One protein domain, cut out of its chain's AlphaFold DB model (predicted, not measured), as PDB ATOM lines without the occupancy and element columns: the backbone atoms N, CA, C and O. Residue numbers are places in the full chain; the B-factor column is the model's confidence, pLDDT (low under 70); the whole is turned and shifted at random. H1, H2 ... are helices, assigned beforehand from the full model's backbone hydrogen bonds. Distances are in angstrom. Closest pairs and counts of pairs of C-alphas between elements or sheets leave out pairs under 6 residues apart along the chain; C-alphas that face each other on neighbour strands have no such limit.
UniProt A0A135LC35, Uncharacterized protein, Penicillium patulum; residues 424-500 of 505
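Overview. This is residues 424 to 500 of the 505 residues of an uncharacterized protein of Penicillium patulum (UniProt A0A135LC35). Three helices, H1, H2 and H3, stand round three sides of the last one, H4, which runs through the middle of this U and crosses each of them. H1 and H3 make the two arms of the U and H2 its base, while the long stretch of residues 468 to 485 loops from H3 back to where H4 begins. The printed part has 77 residues with four named helices, in the order H1, H2, H3, H4, and no named strand; the class is all helix. It is compact, with a radius of gyration of the C-alphas of 11.7 A and spans of 29 by 28 by 22 A.

Arrangement. H1, residues 424 to 437, touches H2, residues 445 to 455, with residues 434 to 437 alone. Their closest C-alphas, of Glu 437 and Gly 447, are 6.7 A apart, and their lines are about perpendicular at 77 degrees. H3, residues 461 to 467, is apart from both. The hub is H4, residues 486 to 498, which touches the three others. It touches H1 at a steep tilt of 55 degrees, opposite ways, with the C-alphas of Leu 434 and Cys 490 closest at 5.6 A. H2 and H4 are about perpendicular at 85 degrees, and their closest C-alphas, of Val 450 and Gly 493, are 5.2 A apart. H4 touches H3 with residues 491 to 495 alone, about perpendicular at 88 degrees; the closest C-alphas, of Tyr 464 and Leu 495, are 6.8 A apart. In H1, H2, H3 and H4 every O i to N i+4 pair is within hydrogen-bond range.

Along the chain. H1 begins at C-alpha 424 (16.412, -12.427, 34.669) and measures 20.4 A from first to last C-alpha. H2 measures 15.4 A and H3 9.8 A. H4 measures 18.5 A and ends at C-alpha 498 (20.715, -14.430, 46.217).

Size, cuts and confidence. The two C-alphas farthest apart, of Glu 442 and Lys 470, are 31.8 A apart. The printed part has no cut. The link from H3 to H4 is long, with 18 residues. The mean pLDDT of the printed part is 83.5; residues 424 to 426, 439 to 442 and 471 to 472 are under 70.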
ATOM      1  N   GLN A 424      16.427 -13.878  34.890       60.78
ATOM      2  CA  GLN A 424      16.412 -12.427  34.669       60.78
ATOM      3  C   GLN A 424      15.067 -11.785  35.041       60.78
ATOM      4  O   GLN A 424      15.030 -10.718  35.651       60.78
ATOM      5  N   ASP A 425      13.964 -12.453  34.723       61.22
ATOM      6  CA  ASP A 425      12.634 -11.908  34.958       61.22
ATOM      7  C   ASP A 425      12.213 -12.079  36.441       61.22
ATOM      8  O   ASP A 425      11.438 -11.291  36.987       61.22
ATOM      9  N   GLU A 426      12.750 -13.097  37.130       69.44
ATOM     10  CA  GLU A 426      12.607 -13.244  38.585       69.44
ATOM     11  C   GLU A 426      13.374 -12.137  39.325       69.44
ATOM     12  O   GLU A 426      12.877 -11.590  40.313       69.44
ATOM     13  N   LEU A 427      14.541 -11.731  38.806       70.81
ATOM     14  CA  LEU A 427      15.294 -10.592  39.334       70.81
ATOM     15  C   LEU A 427      14.539  -9.273  39.183       70.81
ATOM     16  O   LEU A 427      14.511  -8.500  40.139       70.81
ATOM     17  N   GLU A 428      13.900  -9.027  38.037       73.56
ATOM     18  CA  GLU A 428      13.072  -7.831  37.841       73.56
ATOM     19  C   GLU A 428      11.887  -7.805  38.812       73.56
ATOM     20  O   GLU A 428      11.653  -6.792  39.473       73.56
ATOM     21  N   ARG A 429      11.207  -8.944  39.004       76.00
ATOM     22  CA  ARG A 429      10.121  -9.064  39.987       76.00
ATOM     23  C   ARG A 429      10.590  -8.747  41.410       76.00
ATOM     24  O   ARG A 429       9.912  -8.024  42.138       76.00
ATOM     25  N   ILE A 430      11.745  -9.270  41.815       74.75
ATOM     26  CA  ILE A 430      12.320  -9.005  43.141       74.75
ATOM     27  C   ILE A 430      12.684  -7.527  43.299       74.75
ATOM     28  O   ILE A 430      12.486  -6.954  44.372       74.75
ATOM     29  N   TRP A 431      13.200  -6.902  42.241       78.69
ATOM     30  CA  TRP A 431      13.570  -5.489  42.253       78.69
ATOM     31  C   TRP A 431      12.351  -4.579  42.452       78.69
ATOM     32  O   TRP A 431      12.433  -3.618  43.216       78.69
ATOM     33  N   VAL A 432      11.214  -4.922  41.837       77.12
ATOM     34  CA  VAL A 432       9.929  -4.219  42.008       77.12
ATOM     35  C   VAL A 432       9.434  -4.324  43.453       77.12
ATOM     36  O   VAL A 432       9.196  -3.295  44.080       77.12
ATOM     37  N   ILE A 433       9.391  -5.536  44.023       77.00
ATOM     38  CA  ILE A 433       8.934  -5.763  45.409       77.00
ATOM     39  C   ILE A 433       9.803  -4.991  46.411       77.00
ATOM     40  O   ILE A 433       9.297  -4.337  47.322       77.00
ATOM     41  N   LEU A 434      11.127  -5.027  46.235       79.25
ATOM     42  CA  LEU A 434      12.042  -4.244  47.066       79.25
ATOM     43  C   LEU A 434      11.830  -2.738  46.880       79.25
ATOM     44  O   LEU A 434      11.939  -1.988  47.845       79.25
ATOM     45  N   GLY A 435      11.527  -2.293  45.662       78.50
ATOM     46  CA  GLY A 435      11.250  -0.896  45.356       78.50
ATOM     47  C   GLY A 435      10.033  -0.345  46.098       78.50
ATOM     48  O   GLY A 435      10.111   0.778  46.593       78.50
ATOM     49  N   GLU A 436       8.956  -1.119  46.194       78.38
ATOM     50  CA  GLU A 436       7.713  -0.736  46.880       78.38
ATOM     51  C   GLU A 436       7.875  -0.778  48.409       78.38
ATOM     52  O   GLU A 436       7.562   0.182  49.113       78.38
ATOM     53  N   GLU A 437       8.466  -1.850  48.939       77.94
ATOM     54  CA  GLU A 437       8.657  -2.042  50.386       77.94
ATOM     55  C   GLU A 437       9.655  -1.057  51.008       77.94
ATOM     56  O   GLU A 437       9.600  -0.753  52.202       77.94
ATOM     57  N   LEU A 438      10.599  -0.555  50.210       76.56
ATOM     58  CA  LEU A 438      11.597   0.420  50.647       76.56
ATOM     59  C   LEU A 438      11.163   1.878  50.401       76.56
ATOM     60  O   LEU A 438      11.950   2.784  50.690       76.56
ATOM     61  N   GLU A 439       9.950   2.109  49.881       67.00
ATOM     62  CA  GLU A 439       9.372   3.437  49.608       67.00
ATOM     63  C   GLU A 439       8.598   4.038  50.794       67.00
ATOM     64  O   GLU A 439       8.428   5.255  50.868       67.00
ATOM     65  N   GLY A 440       8.168   3.212  51.752       59.97
ATOM     66  CA  GLY A 440       7.438   3.661  52.939       59.97
ATOM     67  C   GLY A 440       8.298   4.444  53.942       59.97
ATOM     68  O   GLY A 440       9.475   4.149  54.153       59.97
ATOM     69  N   ASN A 441       7.686   5.418  54.633       55.84
ATOM     70  CA  ASN A 441       8.316   6.121  55.765       55.84
ATOM     71  C   ASN A 441       8.589   5.192  56.965       55.84
ATOM     72  O   ASN A 441       9.430   5.505  57.809       55.84
ATOM     73  N   GLU A 442       7.900   4.052  57.040       63.62
ATOM     74  CA  GLU A 442       8.084   3.031  58.068       63.62
ATOM     75  C   GLU A 442       8.794   1.805  57.483       63.62
ATOM     76  O   GLU A 442       8.431   1.289  56.429       63.62
ATOM     77  N   MET A 443       9.844   1.339  58.166       71.69
ATOM     78  CA  MET A 443      10.667   0.225  57.696       71.69
ATOM     79  C   MET A 443       9.942  -1.105  57.928       71.69
ATOM     80  O   MET A 443       9.972  -1.642  59.036       71.69
ATOM     81  N   GLY A 444       9.328  -1.641  56.872       77.12
ATOM     82  CA  GLY A 444       8.694  -2.958  56.871       77.12
ATOM     83  C   GLY A 444       9.667  -4.110  57.164       77.12
ATOM     84  O   GLY A 444      10.893  -3.947  57.220       77.12
ATOM     85  N   ASN A 445       9.120  -5.315  57.336       82.06
ATOM     86  CA  ASN A 445       9.893  -6.511  57.702       82.06
ATOM     87  C   ASN A 445      11.018  -6.823  56.702       82.06
ATOM     88  O   ASN A 445      12.114  -7.223  57.108       82.06
ATOM     89  N   ILE A 446      10.768  -6.602  55.407       83.44
ATOM     90  CA  ILE A 446      11.758  -6.807  54.345       83.44
ATOM     91  C   ILE A 446      12.862  -5.755  54.452       83.44
ATOM     92  O   ILE A 446      14.037  -6.113  54.510       83.44
ATOM     93  N   GLY A 447      12.512  -4.474  54.604       86.25
ATOM     94  CA  GLY A 447      13.491  -3.404  54.811       86.25
ATOM     95  C   GLY A 447      14.395  -3.644  56.024       86.25
ATOM     96  O   GLY A 447      15.613  -3.468  55.937       86.25
ATOM     97  N   LEU A 448      13.834  -4.148  57.127       88.00
ATOM     98  CA  LEU A 448      14.605  -4.508  58.316       88.00
ATOM     99  C   LEU A 448      15.553  -5.690  58.055       88.00
ATOM    100  O   LEU A 448      16.686  -5.690  58.540       88.00
ATOM    101  N   ALA A 449      15.119  -6.693  57.286       89.88
ATOM    102  CA  ALA A 449      15.954  -7.831  56.907       89.88
ATOM    103  C   ALA A 449      17.112  -7.413  55.987       89.88
ATOM    104  O   ALA A 449      18.251  -7.822  56.219       89.88
ATOM    105  N   VAL A 450      16.851  -6.548  55.000       91.19
ATOM    106  CA  VAL A 450      17.888  -6.006  54.108       91.19
ATOM    107  C   VAL A 450      18.890  -5.161  54.897       91.19
ATOM    108  O   VAL A 450      20.099  -5.329  54.731       91.19
ATOM    109  N   LYS A 451      18.419  -4.318  55.825       92.94
ATOM    110  CA  LYS A 451      19.292  -3.539  56.712       92.94
ATOM    111  C   LYS A 451      20.166  -4.435  57.591       92.94
ATOM    112  O   LYS A 451      21.381  -4.250  57.633       92.94
ATOM    113  N   LYS A 452      19.579  -5.449  58.238       92.75
ATOM    114  CA  LYS A 452      20.327  -6.437  59.038       92.75
ATOM    115  C   LYS A 452      21.367  -7.173  58.197       92.75
ATOM    116  O   LYS A 452      22.479  -7.401  58.667       92.75
ATOM    117  N   PHE A 453      21.027  -7.534  56.960       94.88
ATOM    118  CA  PHE A 453      21.973  -8.149  56.039       94.88
ATOM    119  C   PHE A 453      23.139  -7.206  55.732       94.88
ATOM    120  O   PHE A 453      24.286  -7.623  55.914       94.88
ATOM    121  N   LEU A 454      22.867  -5.945  55.368       94.19
ATOM    122  CA  LEU A 454      23.900  -4.935  55.129       94.19
ATOM    123  C   LEU A 454      24.829  -4.798  56.332       94.19
ATOM    124  O   LEU A 454      26.039  -4.804  56.163       94.19
ATOM    125  N   GLU A 455      24.291  -4.687  57.544       92.81
ATOM    126  CA  GLU A 455      25.069  -4.461  58.770       92.81
ATOM    127  C   GLU A 455      25.848  -5.704  59.227       92.81
ATOM    128  O   GLU A 455      26.858  -5.579  59.919       92.81
ATOM    129  N   SER A 456      25.453  -6.898  58.777       93.00
ATOM    130  CA  SER A 456      26.103  -8.158  59.144       93.00
ATOM    131  C   SER A 456      27.494  -8.355  58.521       93.00
ATOM    132  O   SER A 456      27.886  -7.709  57.544       93.00
ATOM    133  N   ASN A 457      28.220  -9.341  59.053       91.31
ATOM    134  CA  ASN A 457      29.450  -9.882  58.464       91.31
ATOM    135  C   ASN A 457      29.203 -10.732  57.200       91.31
ATOM    136  O   ASN A 457      30.162 -11.123  56.541       91.31
ATOM    137  N   ARG A 458      27.939 -11.025  56.849       89.38
ATOM    138  CA  ARG A 458      27.578 -11.761  55.622       89.38
ATOM    139  C   ARG A 458      27.588 -10.869  54.378       89.38
ATOM    140  O   ARG A 458      27.653 -11.387  53.260       89.38
ATOM    141  N   PHE A 459      27.521  -9.552  54.563       94.12
ATOM    142  CA  PHE A 459      27.677  -8.586  53.484       94.12
ATOM    143  C   PHE A 459      29.161  -8.361  53.185       94.12
ATOM    144  O   PHE A 459      29.919  -7.898  54.040       94.12
ATOM    145  N   VAL A 460      29.561  -8.651  51.948       94.00
ATOM    146  CA  VAL A 460      30.929  -8.481  51.452       94.00
ATOM    147  C   VAL A 460      30.888  -7.469  50.313       94.00
ATOM    148  O   VAL A 460      30.159  -7.657  49.343       94.00
ATOM    149  N   LEU A 461      31.666  -6.388  50.439       90.44
ATOM    150  CA  LEU A 461      31.673  -5.273  49.482       90.44
ATOM    151  C   LEU A 461      32.044  -5.715  48.061       90.44
ATOM    152  O   LEU A 461      31.486  -5.217  47.090       90.44
ATOM    153  N   LYS A 462      32.977  -6.667  47.956       91.81
ATOM    154  CA  LYS A 462      33.401  -7.249  46.683       91.81
ATOM    155  C   LYS A 462      32.217  -7.891  45.955       91.81
ATOM    156  O   LYS A 462      31.941  -7.520  44.823       91.81
ATOM    157  N   ASP A 463      31.470  -8.747  46.645       90.56
ATOM    158  CA  ASP A 463      30.310  -9.445  46.085       90.56
ATOM    159  C   ASP A 463      29.196  -8.469  45.676       90.56
ATOM    160  O   ASP A 463      28.507  -8.699  44.690       90.56
ATOM    161  N   TYR A 464      29.037  -7.360  46.407       91.25
ATOM    162  CA  TYR A 464      28.122  -6.288  46.016       91.25
ATOM    163  C   TYR A 464      28.540  -5.638  44.696       91.25
ATOM    164  O   TYR A 464      27.738  -5.596  43.767       91.25
ATOM    165  N   ASN A 465      29.801  -5.217  44.578       90.00
ATOM    166  CA  ASN A 465      30.326  -4.598  43.358       90.00
ATOM    167  C   ASN A 465      30.348  -5.555  42.153       90.00
ATOM    168  O   ASN A 465      30.274  -5.095  41.020       90.00
ATOM    169  N   GLU A 466      30.466  -6.866  42.386       87.19
ATOM    170  CA  GLU A 466      30.352  -7.901  41.347       87.19
ATOM    171  C   GLU A 466      28.895  -8.181  40.953       87.19
ATOM    172  O   GLU A 466      28.636  -8.626  39.837       87.19
ATOM    173  N   SER A 467      27.945  -7.934  41.861       82.00
ATOM    174  CA  SER A 467      26.517  -8.164  41.622       82.00
ATOM    175  C   SER A 467      25.812  -7.032  40.876       82.00
ATOM    176  O   SER A 467      24.758  -7.277  40.290       82.00
ATOM    177  N   ILE A 468      26.380  -5.825  40.896       81.25
ATOM    178  CA  ILE A 468      25.879  -4.661  40.159       81.25
ATOM    179  C   ILE A 468      26.583  -4.557  38.800       81.25
ATOM    180  O   ILE A 468      27.750  -4.929  38.657       81.25
ATOM    181  N   GLY A 469      25.867  -4.091  37.773       72.31
ATOM    182  CA  GLY A 469      26.432  -3.926  36.430       72.31
ATOM    183  C   GLY A 469      27.608  -2.941  36.423       72.31
ATOM    184  O   GLY A 469      27.681  -2.054  37.265       72.31
ATOM    185  N   LYS A 470      28.530  -3.061  35.454       70.44
ATOM    186  CA  LYS A 470      29.709  -2.167  35.340       70.44
ATOM    187  C   LYS A 470      29.349  -0.681  35.191       70.44
ATOM    188  O   LYS A 470      30.200   0.167  35.447       70.44
ATOM    189  N   ASP A 471      28.113  -0.400  34.791       66.69
ATOM    190  CA  ASP A 471      27.574   0.943  34.592       66.69
ATOM    191  C   ASP A 471      26.989   1.545  35.886       66.69
ATOM    192  O   ASP A 471      26.717   2.743  35.948       66.69
ATOM    193  N   GLU A 472      26.842   0.744  36.949       67.56
ATOM    194  CA  GLU A 472      26.450   1.213  38.277       67.56
ATOM    195  C   GLU A 472      27.696   1.551  39.111       67.56
ATOM    196  O   GLU A 472      28.660   0.786  39.191       67.56
ATOM    197  N   GLY A 473      27.706   2.734  39.732       75.38
ATOM    198  CA  GLY A 473      28.869   3.252  40.456       75.38
ATOM    199  C   GLY A 473      29.320   2.338  41.601       75.38
ATOM    200  O   GLY A 473      28.679   2.280  42.650       75.38
ATOM    201  N   GLN A 474      30.460   1.666  41.421       85.69
ATOM    202  CA  GLN A 474      31.022   0.754  42.417       85.69
ATOM    203  C   GLN A 474      31.383   1.460  43.724       85.69
ATOM    204  O   GLN A 474      31.873   2.592  43.758       85.69
ATOM    205  N   TRP A 475      31.194   0.754  44.834       89.25
ATOM    206  CA  TRP A 475      31.524   1.267  46.153       89.25
ATOM    207  C   TRP A 475      32.987   1.001  46.507       89.25
ATOM    208  O   TRP A 475      33.449  -0.139  46.492       89.25
ATOM    209  N   THR A 476      33.705   2.044  46.923       88.19
ATOM    210  CA  THR A 476      35.084   1.933  47.437       88.19
ATOM    211  C   THR A 476      35.139   1.574  48.923       88.19
ATOM    212  O   THR A 476      36.136   1.032  49.396       88.19
ATOM    213  N   LYS A 477      34.058   1.839  49.666       91.19
ATOM    214  CA  LYS A 477      33.869   1.454  51.070       91.19
ATOM    215  C   LYS A 477      32.403   1.123  51.346       91.19
ATOM    216  O   LYS A 477      31.512   1.633  50.670       91.19
ATOM    217  N   LYS A 478      32.155   0.296  52.363       92.12
ATOM    218  CA  LYS A 478      30.801  -0.026  52.838       92.12
ATOM    219  C   LYS A 478      30.124   1.246  53.370       92.12
ATOM    220  O   LYS A 478      30.682   1.896  54.252       92.12
ATOM    221  N   LYS A 479      28.951   1.586  52.829       91.75
ATOM    222  CA  LYS A 479      28.128   2.730  53.258       91.75
ATOM    223  C   LYS A 479      27.177   2.345  54.396       91.75
ATOM    224  O   LYS A 479      26.800   1.175  54.518       91.75
ATOM    225  N   ALA A 480      26.784   3.315  55.221       91.81
ATOM    226  CA  ALA A 480      25.766   3.116  56.257       91.81
ATOM    227  C   ALA A 480      24.351   3.169  55.658       91.81
ATOM    228  O   ALA A 480      24.132   3.901  54.703       91.81
ATOM    229  N   TRP A 481      23.367   2.459  56.232       90.94
ATOM    230  CA  TRP A 481      21.991   2.361  55.690       90.94
ATOM    231  C   TRP A 481      21.348   3.710  55.317       90.94
ATOM    232  O   TRP A 481      20.636   3.811  54.317       90.94
ATOM    233  N   SER A 482      21.598   4.747  56.118       89.69
ATOM    234  CA  SER A 482      21.094   6.110  55.903       89.69
ATOM    235  C   SER A 482      21.719   6.825  54.703       89.69
ATOM    236  O   SER A 482      21.151   7.795  54.219       89.69
ATOM    237  N   GLU A 483      22.877   6.363  54.234       89.12
ATOM    238  CA  GLU A 483      23.637   6.938  53.119       89.12
ATOM    239  C   GLU A 483      23.302   6.271  51.775       89.12
ATOM    240  O   GLU A 483      23.803   6.708  50.740       89.12
ATOM    241  N   LEU A 484      22.494   5.202  51.779       88.88
ATOM    242  CA  LEU A 484      22.112   4.482  50.565       88.88
ATOM    243  C   LEU A 484      20.924   5.160  49.881       88.88
ATOM    244  O   LEU A 484      19.877   5.401  50.493       88.88
ATOM    245  N   THR A 485      21.056   5.354  48.574       89.06
ATOM    246  CA  THR A 485      19.939   5.656  47.675       89.06
ATOM    247  C   THR A 485      18.963   4.478  47.594       89.06
ATOM    248  O   THR A 485      19.276   3.352  47.986       89.06
ATOM    249  N   LYS A 486      17.758   4.720  47.064       84.88
ATOM    250  CA  LYS A 486      16.739   3.673  46.889       84.88
ATOM    251  C   LYS A 486      17.268   2.499  46.057       84.88
ATOM    252  O   LYS A 486      17.203   1.360  46.506       84.88
ATOM    253  N   ALA A 487      17.861   2.794  44.901       86.25
ATOM    254  CA  ALA A 487      18.446   1.786  44.018       86.25
ATOM    255  C   ALA A 487      19.539   0.971  44.729       86.25
ATOM    256  O   ALA A 487      19.553  -0.256  44.664       86.25
ATOM    257  N   GLU A 488      20.399   1.632  45.507       89.19
ATOM    258  CA  GLU A 488      21.431   0.946  46.284       89.19
ATOM    259  C   GLU A 488      20.843   0.009  47.346       89.19
ATOM    260  O   GLU A 488      21.353  -1.098  47.522       89.19
ATOM    261  N   LYS A 489      19.756   0.402  48.027       91.56
ATOM    262  CA  LYS A 489      19.054  -0.474  48.981       91.56
ATOM    263  C   LYS A 489      18.429  -1.682  48.279       91.56
ATOM    264  O   LYS A 489      18.552  -2.792  48.798       91.56
ATOM    265  N   CYS A 490      17.834  -1.495  47.099       88.81
ATOM    266  CA  CYS A 490      17.315  -2.599  46.288       88.81
ATOM    267  C   CYS A 490      18.434  -3.571  45.895       88.81
ATOM    268  O   CYS A 490      18.301  -4.773  46.110       88.81
ATOM    269  N   ASN A 491      19.584  -3.071  45.440       90.75
ATOM    270  CA  ASN A 491      20.724  -3.912  45.068       90.75
ATOM    271  C   ASN A 491      21.267  -4.727  46.254       90.75
ATOM    272  O   ASN A 491      21.577  -5.912  46.120       90.75
ATOM    273  N   VAL A 492      21.321  -4.128  47.450       91.69
ATOM    274  CA  VAL A 492      21.671  -4.857  48.680       91.69
ATOM    275  C   VAL A 492      20.631  -5.936  48.998       91.69
ATOM    276  O   VAL A 492      21.004  -7.037  49.410       91.69
ATOM    277  N   GLY A 493      19.344  -5.650  48.786       90.88
ATOM    278  CA  GLY A 493      18.255  -6.610  48.967       90.88
ATOM    279  C   GLY A 493      18.342  -7.797  48.013       90.88
ATOM    280  O   GLY A 493      18.274  -8.939  48.468       90.88
ATOM    281  N   VAL A 494      18.599  -7.550  46.727       89.50
ATOM    282  CA  VAL A 494      18.807  -8.596  45.712       89.50
ATOM    283  C   VAL A 494      19.998  -9.478  46.073       89.50
ATOM    284  O   VAL A 494      19.895 -10.704  46.029       89.50
ATOM    285  N   LEU A 495      21.123  -8.887  46.486       90.44
ATOM    286  CA  LEU A 495      22.288  -9.656  46.927       90.44
ATOM    287  C   LEU A 495      21.973 -10.498  48.173       90.44
ATOM    288  O   LEU A 495      22.380 -11.658  48.266       90.44
ATOM    289  N   GLY A 496      21.240  -9.924  49.129       89.94
ATOM    290  CA  GLY A 496      20.788 -10.617  50.332       89.94
ATOM    291  C   GLY A 496      19.882 -11.803  50.011       89.94
ATOM    292  O   GLY A 496      20.037 -12.867  50.612       89.94
ATOM    293  N   TRP A 497      18.995 -11.651  49.031       90.94
ATOM    294  CA  TRP A 497      18.133 -12.718  48.535       90.94
ATOM    295  C   TRP A 497      18.924 -13.819  47.826       90.94
ATOM    296  O   TRP A 497      18.815 -14.981  48.216       90.94
ATOM    297  N   LYS A 498      19.829 -13.464  46.900       88.62
ATOM    298  CA  LYS A 498      20.715 -14.430  46.217       88.62
ATOM    299  C   LYS A 498      21.534 -15.268  47.204       88.62
ATOM    300  O   LYS A 498      21.829 -16.430  46.951       88.62
ATOM    301  N   LYS A 499      21.894 -14.691  48.355       87.31
ATOM    302  CA  LYS A 499      22.633 -15.368  49.435       87.31
ATOM    303  C   LYS A 499      21.746 -16.075  50.468       87.31
ATOM    304  O   LYS A 499      22.259 -16.544  51.491       87.31
ATOM    305  N   GLY A 500      20.430 -16.105  50.259       87.12
ATOM    306  CA  GLY A 500      19.450 -16.684  51.181       87.12
ATOM    307  C   GLY A 500      19.406 -16.000  52.554       87.12
ATOM    308  O   GLY A 500      18.990 -16.608  53.538       87.12
TER     309      GLY A 500